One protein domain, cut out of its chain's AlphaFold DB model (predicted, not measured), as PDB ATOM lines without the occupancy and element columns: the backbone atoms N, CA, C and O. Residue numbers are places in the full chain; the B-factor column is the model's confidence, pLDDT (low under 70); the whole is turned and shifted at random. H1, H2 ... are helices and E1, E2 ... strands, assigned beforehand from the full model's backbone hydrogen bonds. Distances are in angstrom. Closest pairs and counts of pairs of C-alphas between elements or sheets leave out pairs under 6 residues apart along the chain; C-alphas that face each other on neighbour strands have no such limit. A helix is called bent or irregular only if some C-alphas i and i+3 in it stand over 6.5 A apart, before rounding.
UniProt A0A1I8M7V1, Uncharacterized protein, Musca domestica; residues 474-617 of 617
ATOM      1  N   ASN A 474     -26.529 -33.323 -57.005       96.62
ATOM      2  CA  ASN A 474     -25.270 -32.632 -56.743       96.62
ATOM      3  C   ASN A 474     -25.579 -31.164 -56.439       96.62
ATOM      4  O   ASN A 474     -26.260 -30.506 -57.220       96.62
ATOM      5  N   THR A 475     -25.141 -30.677 -55.281       94.50
ATOM      6  CA  THR A 475     -25.433 -29.320 -54.811       94.50
ATOM      7  C   THR A 475     -24.261 -28.733 -54.052       94.50
ATOM      8  O   THR A 475     -23.459 -29.447 -53.443       94.50
ATOM      9  N   TRP A 476     -24.218 -27.405 -54.015       92.06
ATOM     10  CA  TRP A 476     -23.360 -26.674 -53.101       92.06
ATOM     11  C   TRP A 476     -24.108 -26.299 -51.825       92.06
ATOM     12  O   TRP A 476     -25.323 -26.099 -51.834       92.06
ATOM     13  N   ILE A 477     -23.365 -26.204 -50.727       91.19
ATOM     14  CA  ILE A 477     -23.807 -25.634 -49.458       91.19
ATOM     15  C   ILE A 477     -23.168 -24.251 -49.329       91.19
ATOM     16  O   ILE A 477     -21.943 -24.119 -49.223       91.19
ATOM     17  N   MET A 478     -24.006 -23.218 -49.385       86.00
ATOM     18  CA  MET A 478     -23.580 -21.819 -49.437       86.00
ATOM     19  C   MET A 478     -23.469 -21.215 -48.030       86.00
ATOM     20  O   MET A 478     -24.355 -21.403 -47.194       86.00
ATOM     21  N   ASP A 479     -22.400 -20.450 -47.783       73.25
ATOM     22  CA  ASP A 479     -22.078 -19.800 -46.491       73.25
ATOM     23  C   ASP A 479     -23.162 -18.811 -46.027       73.25
ATOM     24  O   ASP A 479     -23.462 -18.678 -44.847       73.25
ATOM     25  N   THR A 480     -23.826 -18.153 -46.979       66.62
ATOM     26  CA  THR A 480     -24.856 -17.136 -46.719       66.62
ATOM     27  C   THR A 480     -26.177 -17.709 -46.213       66.62
ATOM     28  O   THR A 480     -27.053 -16.954 -45.782       66.62
ATOM     29  N   THR A 481     -26.363 -19.029 -46.262       63.41
ATOM     30  CA  THR A 481     -27.615 -19.638 -45.823       63.41
ATOM     31  C   THR A 481     -27.573 -19.871 -44.322       63.41
ATOM     32  O   THR A 481     -26.884 -20.756 -43.836       63.41
ATOM     33  N   THR A 482     -28.334 -19.093 -43.550       68.94
ATOM     34  CA  THR A 482     -28.649 -19.526 -42.182       68.94
ATOM     35  C   THR A 482     -29.395 -20.864 -42.261       68.94
ATOM     36  O   THR A 482     -30.286 -21.012 -43.098       68.94
ATOM     37  N   ARG A 483     -29.078 -21.809 -41.372       84.50
ATOM     38  CA  ARG A 483     -29.658 -23.162 -41.262       84.50
ATOM     39  C   ARG A 483     -29.132 -24.184 -42.280       84.50
ATOM     40  O   ARG A 483     -29.904 -25.021 -42.761       84.50
ATOM     41  N   GLN A 484     -27.829 -24.180 -42.558       88.06
ATOM     42  CA  GLN A 484     -27.171 -25.167 -43.429       88.06
ATOM     43  C   GLN A 484     -27.458 -26.605 -42.981       88.06
ATOM     44  O   GLN A 484     -27.749 -27.466 -43.811       88.06
ATOM     45  N   TRP A 485     -27.475 -26.874 -41.670       88.62
ATOM     46  CA  TRP A 485     -27.807 -28.214 -41.177       88.62
ATOM     47  C   TRP A 485     -29.253 -28.602 -41.430       88.62
ATOM     48  O   TRP A 485     -29.529 -29.738 -41.808       88.62
ATOM     49  N   SER A 486     -30.184 -27.664 -41.248       90.31
ATOM     50  CA  SER A 486     -31.596 -27.930 -41.543       90.31
ATOM     51  C   SER A 486     -31.793 -28.232 -43.025       90.31
ATOM     52  O   SER A 486     -32.584 -29.106 -43.366       90.31
ATOM     53  N   TYR A 487     -31.033 -27.558 -43.891       92.69
ATOM     54  CA  TYR A 487     -31.014 -27.834 -45.319       92.69
ATOM     55  C   TYR A 487     -30.496 -29.246 -45.621       92.69
ATOM     56  O   TYR A 487     -31.215 -30.035 -46.226       92.69
ATOM     57  N   ILE A 488     -29.301 -29.601 -45.131       94.31
ATOM     58  CA  ILE A 488     -28.690 -30.928 -45.337       94.31
ATOM     59  C   ILE A 488     -29.599 -32.045 -44.811       94.31
ATOM     60  O   ILE A 488     -29.839 -33.025 -45.511       94.31
ATOM     61  N   ILE A 489     -30.151 -31.894 -43.604       94.00
ATOM     62  CA  ILE A 489     -31.084 -32.870 -43.025       94.00
ATOM     63  C   ILE A 489     -32.360 -32.962 -43.865       94.00
ATOM     64  O   ILE A 489     -32.875 -34.058 -44.072       94.00
ATOM     65  N   GLY A 490     -32.865 -31.834 -44.365       95.19
ATOM     66  CA  GLY A 490     -33.989 -31.805 -45.294       95.19
ATOM     67  C   GLY A 490     -33.725 -32.636 -46.549       95.19
ATOM     68  O   GLY A 490     -34.567 -33.447 -46.924       95.19
ATOM     69  N   LEU A 491     -32.535 -32.501 -47.143       96.50
ATOM     70  CA  LEU A 491     -32.122 -33.309 -48.295       96.50
ATOM     71  C   LEU A 491     -32.008 -34.794 -47.950       96.50
ATOM     72  O   LEU A 491     -32.483 -35.636 -48.702       96.50
ATOM     73  N   LEU A 492     -31.425 -35.135 -46.801       96.19
ATOM     74  CA  LEU A 492     -31.300 -36.531 -46.369       96.19
ATOM     75  C   LEU A 492     -32.661 -37.183 -46.101       96.19
ATOM     76  O   LEU A 492     -32.803 -38.390 -46.287       96.19
ATOM     77  N   LYS A 493     -33.665 -36.397 -45.704       96.06
ATOM     78  CA  LYS A 493     -35.056 -36.843 -45.531       96.06
ATOM     79  C   LYS A 493     -35.844 -36.912 -46.842       96.06
ATOM     80  O   LYS A 493     -37.014 -37.296 -46.811       96.06
ATOM     81  N   HIS A 494     -35.253 -36.532 -47.975       97.31
ATOM     82  CA  HIS A 494     -35.934 -36.573 -49.262       97.31
ATOM     83  C   HIS A 494     -36.363 -38.016 -49.600       97.31
ATOM     84  O   HIS A 494     -35.535 -38.928 -49.548       97.31
ATOM     85  N   PRO A 495     -37.643 -38.255 -49.949       96.25
ATOM     86  CA  PRO A 495     -38.212 -39.603 -49.979       96.25
ATOM     87  C   PRO A 495     -37.622 -40.511 -51.064       96.25
ATOM     88  O   PRO A 495     -37.581 -41.721 -50.874       96.25
ATOM     89  N   SER A 496     -37.158 -39.960 -52.183       97.81
ATOM     90  CA  SER A 496     -36.605 -40.734 -53.305       97.81
ATOM     91  C   SER A 496     -35.105 -40.553 -53.517       97.81
ATOM     92  O   SER A 496     -34.558 -41.157 -54.436       97.81
ATOM     93  N   LEU A 497     -34.432 -39.750 -52.683       98.31
ATOM     94  CA  LEU A 497     -33.020 -39.447 -52.891       98.31
ATOM     95  C   LEU A 497     -32.153 -40.631 -52.448       98.31
ATOM     96  O   LEU A 497     -32.220 -41.068 -51.301       98.31
ATOM     97  N   GLU A 498     -31.322 -41.121 -53.363       98.06
ATOM     98  CA  GLU A 498     -30.435 -42.273 -53.174       98.06
ATOM     99  C   GLU A 498     -28.958 -41.853 -53.178       98.06
ATOM    100  O   GLU A 498     -28.162 -42.393 -52.405       98.06
ATOM    101  N   GLU A 499     -28.600 -40.865 -54.007       98.25
ATOM    102  CA  GLU A 499     -27.245 -40.336 -54.162       98.25
ATOM    103  C   GLU A 499     -27.203 -38.826 -53.898       98.25
ATOM    104  O   GLU A 499     -27.887 -38.042 -54.558       98.25
ATOM    105  N   LEU A 500     -26.342 -38.406 -52.971       97.69
ATOM    106  CA  LEU A 500     -26.168 -37.004 -52.608       97.69
ATOM    107  C   LEU A 500     -24.693 -36.603 -52.683       97.69
ATOM    108  O   LEU A 500     -23.855 -37.118 -51.944       97.69
ATOM    109  N   THR A 501     -24.376 -35.648 -53.554       96.38
ATOM    110  CA  THR A 501     -23.076 -34.969 -53.579       96.38
ATOM    111  C   THR A 501     -23.222 -33.581 -52.968       96.38
ATOM    112  O   THR A 501     -24.030 -32.777 -53.429       96.38
ATOM    113  N   LEU A 502     -22.447 -33.317 -51.916       95.06
ATOM    114  CA  LEU A 502     -22.380 -32.027 -51.236       95.06
ATOM    115  C   LEU A 502     -21.001 -31.415 -51.451       95.06
ATOM    116  O   LEU A 502     -19.993 -31.976 -51.017       95.06
ATOM    117  N   SER A 503     -20.982 -30.248 -52.082       92.44
ATOM    118  CA  SER A 503     -19.796 -29.400 -52.193       92.44
ATOM    119  C   SER A 503     -19.918 -28.218 -51.238       92.44
ATOM    120  O   SER A 503     -20.992 -27.630 -51.114       92.44
ATOM    121  N   PHE A 504     -18.846 -27.848 -50.545       88.69
ATOM    122  CA  PHE A 504     -18.888 -26.768 -49.556       88.69
ATOM    123  C   PHE A 504     -18.073 -25.579 -50.041       88.69
ATOM    124  O   PHE A 504     -16.918 -25.717 -50.423       88.69
ATOM    125  N   VAL A 505     -18.666 -24.383 -49.996       80.75
ATOM    126  CA  VAL A 505     -17.898 -23.157 -50.259       80.75
ATOM    127  C   VAL A 505     -16.948 -22.875 -49.098       80.75
ATOM    128  O   VAL A 505     -15.820 -22.438 -49.315       80.75
ATOM    129  N   ARG A 506     -17.415 -23.120 -47.866       79.19
ATOM    130  CA  ARG A 506     -16.734 -22.823 -46.600       79.19
ATOM    131  C   ARG A 506     -17.168 -23.783 -45.492       79.19
ATOM    132  O   ARG A 506     -18.077 -24.593 -45.658       79.19
ATOM    133  N   THR A 507     -16.504 -23.672 -44.345       77.94
ATOM    134  CA  THR A 507     -16.833 -24.405 -43.116       77.94
ATOM    135  C   THR A 507     -18.226 -24.025 -42.602       77.94
ATOM    136  O   THR A 507     -18.505 -22.843 -42.432       77.94
ATOM    137  N   ILE A 508     -19.069 -25.012 -42.280       78.31
ATOM    138  CA  ILE A 508     -20.312 -24.768 -41.525       78.31
ATOM    139  C   ILE A 508     -19.951 -24.417 -40.084       78.31
ATOM    140  O   ILE A 508     -19.284 -25.199 -39.396       78.31
ATOM    141  N   ASN A 509     -20.433 -23.264 -39.626       77.62
ATOM    142  CA  ASN A 509     -20.203 -22.760 -38.269       77.62
ATOM    143  C   ASN A 509     -21.351 -23.081 -37.296       77.62
ATOM    144  O   ASN A 509     -21.255 -22.795 -36.104       77.62
ATOM    145  N   GLU A 510     -22.443 -23.677 -37.777       80.44
ATOM    146  CA  GLU A 510     -23.580 -24.063 -36.942       80.44
ATOM    147  C   GLU A 510     -23.218 -25.228 -36.006       80.44
ATOM    148  O   GLU A 510     -22.808 -26.303 -36.448       80.44
ATOM    149  N   THR A 511     -23.390 -25.011 -34.699       75.25
ATOM    150  CA  THR A 511     -23.006 -25.958 -33.635       75.25
ATOM    151  C   THR A 511     -24.098 -26.957 -33.260       75.25
ATOM    152  O   THR A 511     -23.816 -27.941 -32.580       75.25
ATOM    153  N   SER A 512     -25.340 -26.718 -33.683       76.56
ATOM    154  CA  SER A 512     -26.486 -27.562 -33.352       76.56
ATOM    155  C   SER A 512     -27.155 -28.102 -34.609       76.56
ATOM    156  O   SER A 512     -27.642 -27.328 -35.433       76.56
ATOM    157  N   TYR A 513     -27.264 -29.423 -34.704       77.31
ATOM    158  CA  TYR A 513     -28.233 -30.079 -35.573       77.31
ATOM    159  C   TYR A 513     -29.323 -30.714 -34.698       77.31
ATOM    160  O   TYR A 513     -29.121 -30.955 -33.506       77.31
ATOM    161  N   THR A 514     -30.518 -30.904 -35.252       71.44
ATOM    162  CA  THR A 514     -31.680 -31.414 -34.506       71.44
ATOM    163  C   THR A 514     -31.942 -32.878 -34.846       71.44
ATOM    164  O   THR A 514     -31.782 -33.233 -36.003       71.44
ATOM    165  N   ALA A 515     -32.369 -33.643 -33.827       68.56
ATOM    166  CA  ALA A 515     -33.070 -34.941 -33.796       68.56
ATOM    167  C   ALA A 515     -32.685 -36.064 -34.799       68.56
ATOM    168  O   ALA A 515     -32.384 -35.805 -35.961       68.56
ATOM    169  N   PRO A 516     -32.814 -37.345 -34.396       83.19
ATOM    170  CA  PRO A 516     -32.600 -38.476 -35.299       83.19
ATOM    171  C   PRO A 516     -33.466 -38.367 -36.562       83.19
ATOM    172  O   PRO A 516     -34.608 -37.888 -36.527       83.19
ATOM    173  N   PHE A 517     -32.917 -38.810 -37.690       89.12
ATOM    174  CA  PHE A 517     -33.588 -38.781 -38.983       89.12
ATOM    175  C   PHE A 517     -33.376 -40.088 -39.739       89.12
ATOM    176  O   PHE A 517     -32.301 -40.672 -39.707       89.12
ATOM    177  N   VAL A 518     -34.404 -40.507 -40.473       92.19
ATOM    178  CA  VAL A 518     -34.311 -41.628 -41.409       92.19
ATOM    179  C   VAL A 518     -33.963 -41.074 -42.784       92.19
ATOM    180  O   VAL A 518     -34.466 -40.019 -43.178       92.19
ATOM    181  N   THR A 519     -33.100 -41.779 -43.508       95.31
ATOM    182  CA  THR A 519     -32.682 -41.401 -44.856       95.31
ATOM    183  C   THR A 519     -32.681 -42.604 -45.787       95.31
ATOM    184  O   THR A 519     -32.286 -43.701 -45.392       95.31
ATOM    185  N   ASN A 520     -33.094 -42.380 -47.036       95.62
ATOM    186  CA  ASN A 520     -32.975 -43.355 -48.122       95.62
ATOM    187  C   ASN A 520     -31.647 -43.225 -48.885       95.62
ATOM    188  O   ASN A 520     -31.334 -44.068 -49.724       95.62
ATOM    189  N   VAL A 521     -30.839 -42.207 -48.567       97.06
ATOM    190  CA  VAL A 521     -29.580 -41.928 -49.259       97.06
ATOM    191  C   VAL A 521     -28.579 -43.033 -48.954       97.06
ATOM    192  O   VAL A 521     -28.104 -43.168 -47.831       97.06
ATOM    193  N   THR A 522     -28.228 -43.824 -49.961       96.12
ATOM    194  CA  THR A 522     -27.254 -44.917 -49.837       96.12
ATOM    195  C   THR A 522     -25.841 -44.480 -50.196       96.12
ATOM    196  O   THR A 522     -24.883 -45.184 -49.871       96.12
ATOM    197  N   HIS A 523     -25.689 -43.316 -50.827       96.50
ATOM    198  CA  HIS A 523     -24.400 -42.797 -51.249       96.50
ATOM    199  C   HIS A 523     -24.265 -41.306 -50.951       96.50
ATOM    200  O   HIS A 523     -25.039 -40.496 -51.457       96.50
ATOM    201  N   ILE A 524     -23.255 -40.941 -50.160       95.62
ATOM    202  CA  ILE A 524     -22.911 -39.543 -49.889       95.62
ATOM    203  C   ILE A 524     -21.486 -39.279 -50.349       95.62
ATOM    204  O   ILE A 524     -20.548 -39.945 -49.909       95.62
ATOM    205  N   LYS A 525     -21.328 -38.263 -51.193       94.88
ATOM    206  CA  LYS A 525     -20.038 -37.748 -51.640       94.88
ATOM    207  C   LYS A 525     -19.843 -36.335 -51.111       94.88
ATOM    208  O   LYS A 525     -20.663 -35.458 -51.359       94.88
ATOM    209  N   LEU A 526     -18.752 -36.111 -50.390       92.88
ATOM    210  CA  LEU A 526     -18.403 -34.813 -49.817       92.88
ATOM    211  C   LEU A 526     -17.192 -34.243 -50.550       92.88
ATOM    212  O   LEU A 526     -16.155 -34.906 -50.622       92.88
ATOM    213  N   GLN A 527     -17.322 -33.032 -51.084       90.69
ATOM    214  CA  GLN A 527     -16.274 -32.325 -51.824       90.69
ATOM    215  C   GLN A 527     -15.969 -30.983 -51.163       90.69
ATOM    216  O   GLN A 527     -16.870 -30.339 -50.627       90.69
ATOM    217  N   ASP A 528     -14.696 -30.579 -51.174       84.94
ATOM    218  CA  ASP A 528     -14.225 -29.308 -50.596       84.94
ATOM    219  C   ASP A 528     -14.666 -29.107 -49.131       84.94
ATOM    220  O   ASP A 528     -14.836 -28.004 -48.616       84.94
ATOM    221  N   PHE A 529     -14.861 -30.225 -48.433       82.81
ATOM    222  CA  PHE A 529     -15.450 -30.269 -47.112       82.81
ATOM    223  C   PHE A 529     -14.388 -30.084 -46.014       82.81
ATOM    224  O   PHE A 529     -13.493 -30.913 -45.834       82.81
ATOM    225  N   ASN A 530     -14.498 -29.012 -45.226       83.62
ATOM    226  CA  ASN A 530     -13.638 -28.814 -44.059       83.62
ATOM    227  C   ASN A 530     -14.175 -29.593 -42.853       83.62
ATOM    228  O   ASN A 530     -14.937 -29.069 -42.035       83.62
ATOM    229  N   PHE A 531     -13.798 -30.869 -42.770       81.50
ATOM    230  CA  PHE A 531     -14.234 -31.734 -41.681       81.50
ATOM    231  C   PHE A 531     -13.691 -31.225 -40.340       81.50
ATOM    232  O   PHE A 531     -12.492 -31.005 -40.203       81.50
ATOM    233  N   ASN A 532     -14.561 -31.048 -39.343       82.94
ATOM    234  CA  ASN A 532     -14.176 -30.669 -37.983       82.94
ATOM    235  C   ASN A 532     -14.957 -31.493 -36.942       82.94
ATOM    236  O   ASN A 532     -15.953 -32.142 -37.269       82.94
ATOM    237  N   ASP A 533     -14.506 -31.478 -35.685       81.69
ATOM    238  CA  ASP A 533     -15.068 -32.335 -34.631       81.69
ATOM    239  C   ASP A 533     -16.546 -32.029 -34.306       81.69
ATOM    240  O   ASP A 533     -17.249 -32.914 -33.818       81.69
ATOM    241  N   ASN A 534     -17.071 -30.842 -34.641       81.44
ATOM    242  CA  ASN A 534     -18.490 -30.516 -34.417       81.44
ATOM    243  C   ASN A 534     -19.429 -31.381 -35.276       81.44
ATOM    244  O   ASN A 534     -20.600 -31.549 -34.947       81.44
ATOM    245  N   TRP A 535     -18.920 -31.967 -36.361       84.69
ATOM    246  CA  TRP A 535     -19.691 -32.796 -37.290       84.69
ATOM    247  C   TRP A 535     -19.665 -34.271 -36.913       84.69
ATOM    248  O   TRP A 535     -20.410 -35.073 -37.475       84.69
ATOM    249  N   LEU A 536     -18.802 -34.644 -35.966       88.38
ATOM    250  CA  LEU A 536     -18.622 -36.023 -35.541       88.38
ATOM    251  C   LEU A 536     -19.957 -36.647 -35.126       88.38
ATOM    252  O   LEU A 536     -20.294 -37.737 -35.577       88.38
ATOM    253  N   ALA A 537     -20.731 -35.933 -34.308       88.94
ATOM    254  CA  ALA A 537     -22.018 -36.413 -33.823       88.94
ATOM    255  C   ALA A 537     -23.010 -36.667 -34.974       88.94
ATOM    256  O   ALA A 537     -23.614 -37.739 -35.019       88.94
ATOM    257  N   PHE A 538     -23.067 -35.767 -35.963       90.38
ATOM    258  CA  PHE A 538     -23.911 -35.917 -37.149       90.38
ATOM    259  C   PHE A 538     -23.582 -37.192 -37.940       90.38
ATOM    260  O   PHE A 538     -24.474 -37.992 -38.213       90.38
ATOM    261  N   PHE A 539     -22.307 -37.430 -38.275       91.25
ATOM    262  CA  PHE A 539     -21.931 -38.624 -39.043       91.25
ATOM    263  C   PHE A 539     -22.200 -39.915 -38.274       91.25
ATOM    264  O   PHE A 539     -22.628 -40.905 -38.857       91.25
ATOM    265  N   LEU A 540     -21.966 -39.917 -36.961       92.06
ATOM    266  CA  LEU A 540     -22.233 -41.086 -36.127       92.06
ATOM    267  C   LEU A 540     -23.718 -41.441 -36.080       92.06
ATOM    268  O   LEU A 540     -24.048 -42.623 -36.102       92.06
ATOM    269  N   GLU A 541     -24.600 -40.444 -36.018       91.44
ATOM    270  CA  GLU A 541     -26.045 -40.667 -36.109       91.44
ATOM    271  C   GLU A 541     -26.449 -41.147 -37.500       91.44
ATOM    272  O   GLU A 541     -27.130 -42.159 -37.624       91.44
ATOM    273  N   LEU A 542     -25.943 -40.496 -38.545       92.50
ATOM    274  CA  LEU A 542     -26.187 -40.887 -39.929       92.50
ATOM    275  C   LEU A 542     -25.814 -42.358 -40.191       92.50
ATOM    276  O   LEU A 542     -26.576 -43.093 -40.818       92.50
ATOM    277  N   PHE A 543     -24.674 -42.814 -39.675       91.81
ATOM    278  CA  PHE A 543     -24.271 -44.213 -39.784       91.81
ATOM    279  C   PHE A 543     -25.114 -45.169 -38.934       91.81
ATOM    280  O   PHE A 543     -25.308 -46.322 -39.320       91.81
ATOM    281  N   ALA A 544     -25.584 -44.723 -37.766       91.00
ATOM    282  CA  ALA A 544     -26.444 -45.534 -36.911       91.00
ATOM    283  C   ALA A 544     -27.800 -45.805 -37.581       91.00
ATOM    284  O   ALA A 544     -28.306 -46.925 -37.501       91.00
ATOM    285  N   GLU A 545     -28.334 -44.803 -38.280       91.12
ATOM    286  CA  GLU A 545     -29.618 -44.869 -38.984       91.12
ATOM    287  C   GLU A 545     -29.511 -45.571 -40.348       91.12
ATOM    288  O   GLU A 545     -30.458 -46.229 -40.779       91.12
ATOM    289  N   ASN A 546     -28.356 -45.502 -41.025       92.19
ATOM    290  CA  ASN A 546     -28.176 -46.105 -42.345       92.19
ATOM    291  C   ASN A 546     -26.908 -46.965 -42.468       92.19
ATOM    292  O   ASN A 546     -25.837 -46.509 -42.869       92.19
ATOM    293  N   ARG A 547     -27.071 -48.271 -42.236       88.94
ATOM    294  CA  ARG A 547     -25.992 -49.269 -42.364       88.94
ATOM    295  C   ARG A 547     -25.562 -49.566 -43.802       88.94
ATOM    296  O   ARG A 547     -24.522 -50.184 -44.005       88.94
ATOM    297  N   LYS A 548     -26.363 -49.180 -44.803       90.06
ATOM    298  CA  LYS A 548     -26.040 -49.376 -46.227       90.06
ATOM    299  C   LYS A 548     -25.282 -48.188 -46.821       90.06
ATOM    300  O   LYS A 548     -24.927 -48.234 -47.998       90.06
ATOM    301  N   LEU A 549     -25.058 -47.136 -46.034       92.81
ATOM    302  CA  LEU A 549     -24.445 -45.904 -46.497       92.81
ATOM    303  C   LEU A 549     -22.998 -46.126 -46.950       92.81
ATOM    304  O   LEU A 549     -22.146 -46.591 -46.194       92.81
ATOM    305  N   LYS A 550     -22.708 -45.696 -48.176       92.38
ATOM    306  CA  LYS A 550     -21.358 -45.510 -48.707       92.38
ATOM    307  C   LYS A 550     -20.989 -44.038 -48.595       92.38
ATOM    308  O   LYS A 550     -21.690 -43.184 -49.135       92.38
ATOM    309  N   LEU A 551     -19.881 -43.755 -47.918       91.25
ATOM    310  CA  LEU A 551     -19.376 -42.398 -47.738       91.25
ATOM    311  C   LEU A 551     -18.078 -42.207 -48.524       91.25
ATOM    312  O   LEU A 551     -17.123 -42.965 -48.330       91.25
ATOM    313  N   GLN A 552     -18.061 -41.192 -49.389       92.12
ATOM    314  CA  GLN A 552     -16.888 -40.778 -50.151       92.12
ATOM    315  C   GLN A 552     -16.421 -39.382 -49.736       92.12
ATOM    316  O   GLN A 552     -17.199 -38.427 -49.715       92.12
ATOM    317  N   PHE A 553     -15.125 -39.253 -49.480       89.44
ATOM    318  CA  PHE A 553     -14.475 -38.003 -49.117       89.44
ATOM    319  C   PHE A 553     -13.499 -37.560 -50.209       89.44
ATOM    320  O   PHE A 553     -12.494 -38.225 -50.464       89.44
ATOM    321  N   TYR A 554     -13.754 -36.396 -50.800       85.75
ATOM    322  CA  TYR A 554     -12.848 -35.686 -51.708       85.75
ATOM    323  C   TYR A 554     -12.313 -34.443 -50.983       85.75
ATOM    324  O   TYR A 554     -12.714 -33.309 -51.238       85.75
ATOM    325  N   VAL A 555     -11.489 -34.753 -49.974       76.88
ATOM    326  CA  VAL A 555     -10.792 -33.872 -49.011       76.88
ATOM    327  C   VAL A 555      -9.829 -32.847 -49.614       76.88
ATOM    328  O   VAL A 555      -9.392 -33.077 -50.727       76.88
ATOM    329  N   PRO A 556      -9.268 -31.889 -48.857       71.69
ATOM    330  CA  PRO A 556      -7.805 -31.676 -48.898       71.69
ATOM    331  C   PRO A 556      -7.062 -32.490 -47.814       71.69
ATOM    332  O   PRO A 556      -7.560 -32.595 -46.688       71.69
ATOM    333  N   PRO A 557      -5.873 -33.090 -48.080       67.25
ATOM    334  CA  PRO A 557      -5.342 -34.164 -47.224       67.25
ATOM    335  C   PRO A 557      -5.022 -33.733 -45.794       67.25
ATOM    336  O   PRO A 557      -5.128 -34.534 -44.871       67.25
ATOM    337  N   LEU A 558      -4.627 -32.476 -45.591       68.44
ATOM    338  CA  LEU A 558      -4.105 -32.005 -44.308       68.44
ATOM    339  C   LEU A 558      -5.205 -31.672 -43.289       68.44
ATOM    340  O   LEU A 558      -5.007 -31.905 -42.098       68.44
ATOM    341  N   ALA A 559      -6.364 -31.183 -43.738       70.25
ATOM    342  CA  ALA A 559      -7.467 -30.801 -42.848       70.25
ATOM    343  C   ALA A 559      -8.265 -32.015 -42.333       70.25
ATOM    344  O   ALA A 559      -8.861 -31.975 -41.263       70.25
ATOM    345  N   PHE A 560      -8.228 -33.131 -43.066       81.88
ATOM    346  CA  PHE A 560      -9.118 -34.269 -42.839       81.88
ATOM    347  C   PHE A 560      -8.591 -35.333 -41.865       81.88
ATOM    348  O   PHE A 560      -9.372 -36.028 -41.218       81.88
ATOM    349  N   VAL A 561      -7.267 -35.469 -41.729       87.50
ATOM    350  CA  VAL A 561      -6.619 -36.588 -41.009       87.50
ATOM    351  C   VAL A 561      -7.043 -36.672 -39.541       87.50
ATOM    352  O   VAL A 561      -7.374 -37.755 -39.061       87.50
ATOM    353  N   LYS A 562      -7.037 -35.548 -38.812       89.62
ATOM    354  CA  LYS A 562      -7.401 -35.524 -37.385       89.62
ATOM    355  C   LYS A 562      -8.875 -35.893 -37.160       89.62
ATOM    356  O   LYS A 562      -9.109 -36.875 -36.461       89.62
ATOM    357  N   PRO A 563      -9.854 -35.194 -37.759       88.56
ATOM    358  CA  PRO A 563     -11.255 -35.512 -37.511       88.56
ATOM    359  C   PRO A 563     -11.677 -36.860 -38.111       88.56
ATOM    360  O   PRO A 563     -12.486 -37.551 -37.497       88.56
ATOM    361  N   LEU A 564     -11.072 -37.336 -39.213       91.44
ATOM    362  CA  LEU A 564     -11.273 -38.726 -39.653       91.44
ATOM    363  C   LEU A 564     -10.815 -39.718 -38.577       91.44
ATOM    364  O   LEU A 564     -11.530 -40.669 -38.269       91.44
ATOM    365  N   ARG A 565      -9.641 -39.501 -37.972       93.50
ATOM    366  CA  ARG A 565      -9.157 -40.347 -36.873       93.50
ATOM    367  C   ARG A 565     -10.121 -40.320 -35.687       93.50
ATOM    368  O   ARG A 565     -10.372 -41.380 -35.112       93.50
ATOM    369  N   SER A 566     -10.643 -39.143 -35.335       94.12
ATOM    370  CA  SER A 566     -11.668 -38.981 -34.295       94.12
ATOM    371  C   SER A 566     -12.921 -39.795 -34.629       94.12
ATOM    372  O   SER A 566     -13.404 -40.538 -33.780       94.12
ATOM    373  N   LEU A 567     -13.399 -39.720 -35.875       93.44
ATOM    374  CA  LEU A 567     -14.567 -40.450 -36.369       93.44
ATOM    375  C   LEU A 567     -14.383 -41.969 -36.299       93.44
ATOM    376  O   LEU A 567     -15.186 -42.645 -35.662       93.44
ATOM    377  N   ILE A 568     -13.308 -42.495 -36.892       94.06
ATOM    378  CA  ILE A 568     -13.041 -43.941 -36.977       94.06
ATOM    379  C   ILE A 568     -12.859 -44.587 -35.596       94.06
ATOM    380  O   ILE A 568     -13.272 -45.731 -35.388       94.06
ATOM    381  N   ASN A 569     -12.245 -43.866 -34.652       93.81
ATOM    382  CA  ASN A 569     -11.988 -44.366 -33.297       93.81
ATOM    383  C   ASN A 569     -13.124 -44.070 -32.312       93.81
ATOM    384  O   ASN A 569     -13.045 -44.455 -31.143       93.81
ATOM    385  N   HIS A 570     -14.182 -43.384 -32.745       96.06
ATOM    386  CA  HIS A 570     -15.284 -43.069 -31.859       96.06
ATOM    387  C   HIS A 570     -16.060 -44.339 -31.474       96.06
ATOM    388  O   HIS A 570     -16.410 -45.163 -32.315       96.06
ATOM    389  N   ARG A 571     -16.420 -44.478 -30.192       95.44
ATOM    390  CA  ARG A 571     -17.095 -45.678 -29.651       95.44
ATOM    391  C   ARG A 571     -18.430 -46.038 -30.318       95.44
ATOM    392  O   ARG A 571     -18.837 -47.192 -30.259       95.44
ATOM    393  N   LYS A 572     -19.124 -45.046 -30.891       94.94
ATOM    394  CA  LYS A 572     -20.399 -45.220 -31.616       94.94
ATOM    395  C   LYS A 572     -20.216 -45.477 -33.116       94.94
ATOM    396  O   LYS A 572     -21.206 -45.668 -33.806       94.94
ATOM    397  N   PHE A 573     -18.990 -45.421 -33.629       93.38
ATOM    398  CA  PHE A 573     -18.750 -45.675 -35.041       93.38
ATOM    399  C   PHE A 573     -19.077 -47.148 -35.358       93.38
ATOM    400  O   PHE A 573     -18.658 -48.027 -34.592       93.38
ATOM    401  N   PRO A 574     -19.816 -47.452 -36.440       91.12
ATOM    402  CA  PRO A 574     -20.263 -48.815 -36.704       91.12
ATOM    403  C   PRO A 574     -19.087 -49.766 -36.917       91.12
ATOM    404  O   PRO A 574     -18.162 -49.501 -37.691       91.12
ATOM    405  N   ARG A 575     -19.118 -50.903 -36.222       90.81
ATOM    406  CA  ARG A 575     -18.082 -51.940 -36.351       90.81
ATOM    407  C   ARG A 575     -18.246 -52.770 -37.622       90.81
ATOM    408  O   ARG A 575     -17.267 -53.326 -38.100       90.81
ATOM    409  N   ASP A 576     -19.466 -52.835 -38.143       87.81
ATOM    410  CA  ASP A 576     -19.857 -53.520 -39.373       87.81
ATOM    411  C   ASP A 576     -19.576 -52.704 -40.641       87.81
ATOM    412  O   ASP A 576     -19.557 -53.281 -41.728       87.81
ATOM    413  N   LEU A 577     -19.289 -51.400 -40.528       88.88
ATOM    414  CA  LEU A 577     -18.812 -50.615 -41.665       88.88
ATOM    415  C   LEU A 577     -17.396 -51.072 -42.041       88.88
ATOM    416  O   LEU A 577     -16.432 -50.816 -41.316       88.88
ATOM    417  N   GLN A 578     -17.295 -51.781 -43.165       86.81
ATOM    418  CA  GLN A 578     -16.047 -52.396 -43.622       86.81
ATOM    419  C   GLN A 578     -15.136 -51.395 -44.328       86.81
ATOM    420  O   GLN A 578     -13.926 -51.425 -44.130       86.81
ATOM    421  N   THR A 579     -15.700 -50.494 -45.133       90.19
ATOM    422  CA  THR A 579     -14.918 -49.636 -46.028       90.19
ATOM    423  C   THR A 579     -15.454 -48.213 -46.088       90.19
ATOM    424  O   THR A 579     -16.667 -48.013 -46.102       90.19
ATOM    425  N   ILE A 580     -14.554 -47.243 -46.226       91.06
ATOM    426  CA  ILE A 580     -14.871 -45.860 -46.610       91.06
ATOM    427  C   ILE A 580     -14.068 -45.475 -47.844       91.06
ATOM    428  O   ILE A 580     -12.983 -46.010 -48.058       91.06
ATOM    429  N   GLU A 581     -14.577 -44.552 -48.656       89.31
ATOM    430  CA  GLU A 581     -13.827 -44.062 -49.808       89.31
ATOM    431  C   GLU A 581     -13.192 -42.705 -49.510       89.31
ATOM    432  O   GLU A 581     -13.866 -41.763 -49.095       89.31
ATOM    433  N   ILE A 582     -11.886 -42.587 -49.724       88.25
ATOM    434  CA  ILE A 582     -11.126 -41.357 -49.503       88.25
ATOM    435  C   ILE A 582     -10.290 -41.105 -50.757       88.25
ATOM    436  O   ILE A 582      -9.475 -41.949 -51.099       88.25
ATOM    437  N   TYR A 583     -10.481 -39.986 -51.461       79.12
ATOM    438  CA  TYR A 583      -9.802 -39.676 -52.739       79.12
ATOM    439  C   TYR A 583      -9.927 -40.770 -53.810       79.12
ATOM    440  O   TYR A 583      -8.974 -41.057 -54.534       79.12
ATOM    441  N   GLY A 584     -11.077 -41.441 -53.892       76.31
ATOM    442  CA  GLY A 584     -11.243 -42.574 -54.808       76.31
ATOM    443  C   GLY A 584     -10.527 -43.854 -54.358       76.31
ATOM    444  O   GLY A 584     -10.379 -44.784 -55.153       76.31
ATOM    445  N   PHE A 585     -10.044 -43.926 -53.110       79.00
ATOM    446  CA  PHE A 585      -9.515 -45.143 -52.488       79.00
ATOM    447  C   PHE A 585     -10.535 -45.747 -51.546       79.00
ATOM    448  O   PHE A 585     -10.899 -45.120 -50.559       79.00
ATOM    449  N   THR A 586     -10.930 -46.988 -51.805       84.88
ATOM    450  CA  THR A 586     -11.644 -47.813 -50.832       84.88
ATOM    451  C   THR A 586     -10.660 -48.244 -49.747       84.88
ATOM    452  O   THR A 586      -9.726 -48.995 -50.018       84.88
ATOM    453  N   VAL A 587     -10.841 -47.740 -48.530       88.62
ATOM    454  CA  VAL A 587      -9.973 -48.011 -47.383       88.62
ATOM    455  C   VAL A 587     -10.716 -48.867 -46.366       88.62
ATOM    456  O   VAL A 587     -11.837 -48.533 -45.972       88.62
ATOM    457  N   ASP A 588     -10.082 -49.952 -45.923       89.44
ATOM    458  CA  ASP A 588     -10.604 -50.828 -44.875       89.44
ATOM    459  C   ASP A 588     -10.619 -50.101 -43.514       89.44
ATOM    460  O   ASP A 588      -9.614 -49.552 -43.046       89.44
ATOM    461  N   CYS A 589     -11.781 -50.086 -42.862       91.56
ATOM    462  CA  CYS A 589     -11.977 -49.407 -41.584       91.56
ATOM    463  C   CYS A 589     -11.223 -50.081 -40.429       91.56
ATOM    464  O   CYS A 589     -10.816 -49.396 -39.493       91.56
ATOM    465  N   ASN A 590     -11.014 -51.397 -40.464       90.62
ATOM    466  CA  ASN A 590     -10.185 -52.101 -39.488       90.62
ATOM    467  C   ASN A 590      -8.707 -51.757 -39.672       90.62
ATOM    468  O   ASN A 590      -8.037 -51.495 -38.674       90.62
ATOM    469  N   GLU A 591      -8.222 -51.667 -40.916       91.69
ATOM    470  CA  GLU A 591      -6.850 -51.210 -41.192       91.69
ATOM    471  C   GLU A 591      -6.644 -49.766 -40.710       91.69
ATOM    472  O   GLU A 591      -5.617 -49.449 -40.108       91.69
ATOM    473  N   LEU A 592      -7.636 -48.884 -40.902       93.00
ATOM    474  CA  LEU A 592      -7.595 -47.521 -40.359       93.00
ATOM    475  C   LEU A 592      -7.585 -47.491 -38.826       93.00
ATOM    476  O   LEU A 592      -6.886 -46.659 -38.249       93.00
ATOM    477  N   ARG A 593      -8.331 -48.375 -38.154       93.44
ATOM    478  CA  ARG A 593      -8.333 -48.466 -36.682       93.44
ATOM    479  C   ARG A 593      -6.991 -48.946 -36.139       93.44
ATOM    480  O   ARG A 593      -6.509 -48.387 -35.158       93.44
ATOM    481  N   SER A 594      -6.388 -49.962 -36.758       94.69
ATOM    482  CA  SER A 594      -5.133 -50.543 -36.271       94.69
ATOM    483  C   SER A 594      -3.906 -49.715 -36.656       94.69
ATOM    484  O   SER A 594      -3.001 -49.562 -35.844       94.69
ATOM    485  N   ASN A 595      -3.873 -49.163 -37.876       93.56
ATOM    486  CA  ASN A 595      -2.685 -48.561 -38.490       93.56
ATOM    487  C   ASN A 595      -2.994 -47.238 -39.209       93.56
ATOM    488  O   ASN A 595      -2.569 -47.017 -40.341       93.56
ATOM    489  N   PHE A 596      -3.698 -46.324 -38.537       93.06
ATOM    490  CA  PHE A 596      -4.210 -45.092 -39.145       93.06
ATOM    491  C   PHE A 596      -3.189 -44.313 -39.998       93.06
ATOM    492  O   PHE A 596      -3.446 -44.029 -41.166       93.06
ATOM    493  N   TYR A 597      -2.023 -43.964 -39.437       91.19
ATOM    494  CA  TYR A 597      -1.030 -43.152 -40.152       91.19
ATOM    495  C   TYR A 597      -0.392 -43.881 -41.340       91.19
ATOM    496  O   TYR A 597      -0.397 -43.290 -42.418       91.19
ATOM    497  N   PRO A 598       0.115 -45.126 -41.210       89.31
ATOM    498  CA  PRO A 598       0.576 -45.903 -42.362       89.31
ATOM    499  C   PRO A 598      -0.462 -46.005 -43.483       89.31
ATOM    500  O   PRO A 598      -0.124 -45.774 -44.643       89.31
ATOM    501  N   THR A 599      -1.725 -46.279 -43.147       87.88
ATOM    502  CA  THR A 599      -2.812 -46.399 -44.129       87.88
ATOM    503  C   THR A 599      -3.081 -45.073 -44.834       87.88
ATOM    504  O   THR A 599      -3.095 -45.018 -46.061       87.88
ATOM    505  N   MET A 600      -3.195 -43.968 -44.089       88.25
ATOM    506  CA  MET A 600      -3.378 -42.638 -44.680       88.25
ATOM    507  C   MET A 600      -2.164 -42.174 -45.492       88.25
ATOM    508  O   MET A 600      -2.325 -41.440 -46.466       88.25
ATOM    509  N   LYS A 601      -0.955 -42.623 -45.136       84.25
ATOM    510  CA  LYS A 601       0.263 -42.373 -45.913       84.25
ATOM    511  C   LYS A 601       0.114 -42.960 -47.323       84.25
ATOM    512  O   LYS A 601       0.336 -42.233 -48.279       84.25
ATOM    513  N   LYS A 602      -0.373 -44.206 -47.453       78.00
ATOM    514  CA  LYS A 602      -0.655 -44.857 -48.754       78.00
ATOM    515  C   LYS A 602      -1.652 -44.062 -49.606       78.00
ATOM    516  O   LYS A 602      -1.461 -43.948 -50.809       78.00
ATOM    517  N   VAL A 603      -2.684 -43.487 -48.981       78.31
ATOM    518  CA  VAL A 603      -3.694 -42.655 -49.668       78.31
ATOM    519  C   VAL A 603      -3.096 -41.328 -50.155       78.31
ATOM    520  O   VAL A 603      -3.449 -40.853 -51.227       78.31
ATOM    521  N   LYS A 604      -2.165 -40.734 -49.393       68.69
ATOM    522  CA  LYS A 604      -1.519 -39.453 -49.729       68.69
ATOM    523  C   LYS A 604      -0.628 -39.532 -50.980       68.69
ATOM    524  O   LYS A 604      -0.449 -38.518 -51.640       68.69
ATOM    525  N   TYR A 605      -0.082 -40.706 -51.297       60.69
ATOM    526  CA  TYR A 605       0.908 -40.904 -52.369       60.69
ATOM    527  C   TYR A 605       0.352 -40.940 -53.792       60.69
ATOM    528  O   TYR A 605       1.088 -41.186 -54.747       60.69
ATOM    529  N   VAL A 606      -0.943 -40.698 -53.950       56.69
ATOM    530  CA  VAL A 606      -1.556 -40.554 -55.262       56.69
ATOM    531  C   VAL A 606      -2.102 -39.145 -55.323       56.69
ATOM    532  O   VAL A 606      -3.214 -38.880 -54.868       56.69
ATOM    533  N   GLU A 607      -1.281 -38.220 -55.828       54.12
ATOM    534  CA  GLU A 607      -1.764 -36.887 -56.170       54.12
ATOM    535  C   GLU A 607      -3.052 -37.034 -56.992       54.12
ATOM    536  O   GLU A 607      -3.090 -37.831 -57.939       54.12
ATOM    537  N   PRO A 608      -4.128 -36.306 -56.655       52.59
ATOM    538  CA  PRO A 608      -5.294 -36.269 -57.511       52.59
ATOM    539  C   PRO A 608      -4.886 -35.575 -58.816       52.59
ATOM    540  O   PRO A 608      -4.924 -34.351 -58.919       52.59
ATOM    541  N   MET A 609      -4.514 -36.376 -59.820       47.50
ATOM    542  CA  MET A 609      -4.021 -35.943 -61.137       47.50
ATOM    543  C   MET A 609      -4.953 -34.982 -61.896       47.50
ATOM    544  O   MET A 609      -4.570 -34.449 -62.929       47.50
ATOM    545  N   ASN A 610      -6.160 -34.722 -61.391       45.16
ATOM    546  CA  ASN A 610      -7.175 -33.920 -62.064       45.16
ATOM    547  C   ASN A 610      -7.346 -32.495 -61.508       45.16
ATOM    548  O   ASN A 610      -8.092 -31.722 -62.105       45.16
ATOM    549  N   TYR A 611      -6.690 -32.109 -60.402       43.78
ATOM    550  CA  TYR A 611      -6.849 -30.739 -59.878       43.78
ATOM    551  C   TYR A 611      -6.031 -29.691 -60.648       43.78
ATOM    552  O   TYR A 611      -6.425 -28.529 -60.686       43.78
ATOM    553  N   VAL A 612      -4.943 -30.079 -61.320       37.50
ATOM    554  CA  VAL A 612      -4.091 -29.120 -62.049       37.50
ATOM    555  C   VAL A 612      -4.678 -28.746 -63.420       37.50
ATOM    556  O   VAL A 612      -4.482 -27.628 -63.884       37.50
ATOM    557  N   SER A 613      -5.467 -29.623 -64.050       35.38
ATOM    558  CA  SER A 613      -6.002 -29.393 -65.403       35.38
ATOM    559  C   SER A 613      -7.306 -28.588 -65.464       35.38
ATOM    560  O   SER A 613      -7.719 -28.201 -66.551       35.38
ATOM    561  N   LEU A 614      -7.984 -28.351 -64.336       35.72
ATOM    562  CA  LEU A 614      -9.250 -27.596 -64.305       35.72
ATOM    563  C   LEU A 614      -9.070 -26.092 -64.038       35.72
ATOM    564  O   LEU A 614     -10.014 -25.338 -64.247       35.72
ATOM    565  N   PHE A 615      -7.879 -25.656 -63.619       29.80
ATOM    566  CA  PHE A 615      -7.608 -24.262 -63.228       29.80
ATOM    567  C   PHE A 615      -6.542 -23.561 -64.082       29.80
ATOM    568  O   PHE A 615      -6.126 -22.456 -63.749       29.80
ATOM    569  N   ARG A 616      -6.089 -24.174 -65.181       27.58
ATOM    570  CA  ARG A 616      -5.171 -23.536 -66.136       27.58
ATOM    571  C   ARG A 616      -5.590 -23.836 -67.573       27.58
ATOM    572  O   ARG A 616      -5.055 -24.759 -68.181       27.58
ATOM    573  N   VAL A 617      -6.550 -23.064 -68.081       28.58
ATOM    574  CA  VAL A 617      -6.718 -22.746 -69.511       28.58
ATOM    575  C   VAL A 617      -7.137 -21.294 -69.609       28.58
ATOM    576  O   VAL A 617      -8.120 -20.948 -68.916       28.58
TER     577      VAL A 617
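Overview. This is residues 474 to 617 of the 617 residues of an uncharacterized protein of Musca domestica (UniProt A0A1I8M7V1). The chain winds in short stacked right-handed turns: a twisted sheet makes one wall, and H1, the unnamed stretch 505 to 522, H2 and H3 make a looser opposite wall. The E5 and E6 hairpin and the kinked H4 close one end, where H4 covers E6, and the tail of residues 609 to 617 sticks out from the body. The printed part has 144 residues with four named helices and six named strands, in the order E1 H1 E2 E3 H2 E4 H3 E5 E6 H4. The mixed sheet runs E1 E2 E3 E4 E5 E6, with E1 to E5 parallel neighbours in turn and E6 antiparallel to E5; the class is mixed, helices and strands. The whole is compact, with a radius of gyration of the C-alphas of 15.3 A and spans of 44 by 38 by 28 A.

Along the chain. E1 is residues 474 to 477, 10.2 A long, and its C-alpha 474 is at (-25.270, -32.632, -56.743). H1 is residues 484 to 492, 12.4 A. E2 is residues 499 to 504, 16.6 A, and E3 is residues 523 to 527, 13.3 A. H2 is residues 533 to 545, 19.7 A, with C-alpha 533 at (-15.068, -32.335, -34.631). E4 is residues 550 to 554, 13.3 A, and H3 is residues 557 to 568, 16.1 A. E5 is residues 579 to 582, 9.7 A, and E6 is residues 585 to 588, 9.6 A. H4 is residues 589 to 604, 16.6 A, and its C-alpha 604 is at (-1.519, -39.453, -49.729). H2 is irregular, but only just, with C-alphas 534 and 537 6.9 A apart; H3 is irregular, with 559 and 562 at 7.2 A, and so is H4, with 594 and 597 at 9.3 A and a kink of 117 degrees near residue 596.

Arrangement. From edge strand E1 to edge strand E6 the strands' lines turn by 100 degrees. E1 and E2 are parallel at 34 degrees, with N 477 and O 503 at 2.8 A, within hydrogen-bond range. In the same range are N 502 and O 525 of E2 and E3, 2.8 A, N 554 and O 526 of E3 and E4, 2.8 A, and N 553 and O 581 of E4 and E5, 2.8 A. E5 and E6 form a hairpin, antiparallel at 145 degrees, with N 582 and O 585 at 2.8 A. E1, H1, E2, then E3, H2, E4, then E4, H3, E5 are strand-helix-strand units, two parallel neighbour strands joined through a helix, each with a right-handed crossover. H1 and H4 are on one face of the sheet, giving two layers. The closest C-alphas of H1 and E1 are those of Gln 484 and Ile 477, 6.9 A. H4 lies over E6 at a height over the sheet of 8.6 A and runs along the strands, at 18 degrees to E6 on the local plane. H2 is not on the sheet, and H3 only grazes it. H3 touches H2 with residues 563 to 567 alone, closest at the C-alphas of Pro 563 and Asp 533, 5.7 A, the same way at a steep tilt of 51 degrees. H3 and H4 touch, closest at the C-alphas of Ile 568 and Arg 593, 6.5 A, opposite ways at a shallow tilt of 3 degrees. H1 and H2 are apart. Every O i to N i+4 pair is within hydrogen-bond range in H1; in H2 it is 7 of 9, in H3 5 of 8 and in H4 10 of 12.

Size, cuts and confidence. The two C-alphas farthest apart, those of Arg 571 and Val 617, are 47.1 A apart. Without residues 609 to 617, which stand free, the body of 135 residues spans 39 by 29 by 25 A. The printed part has no cut and ends at Val 617, the chain's last residue. The link from E2 to E3, of 18 residues, is long. The mean pLDDT of the printed part is 83.8, and it is under 70 at residues 480 to 482, 515, 557 to 558 and 604 to 617.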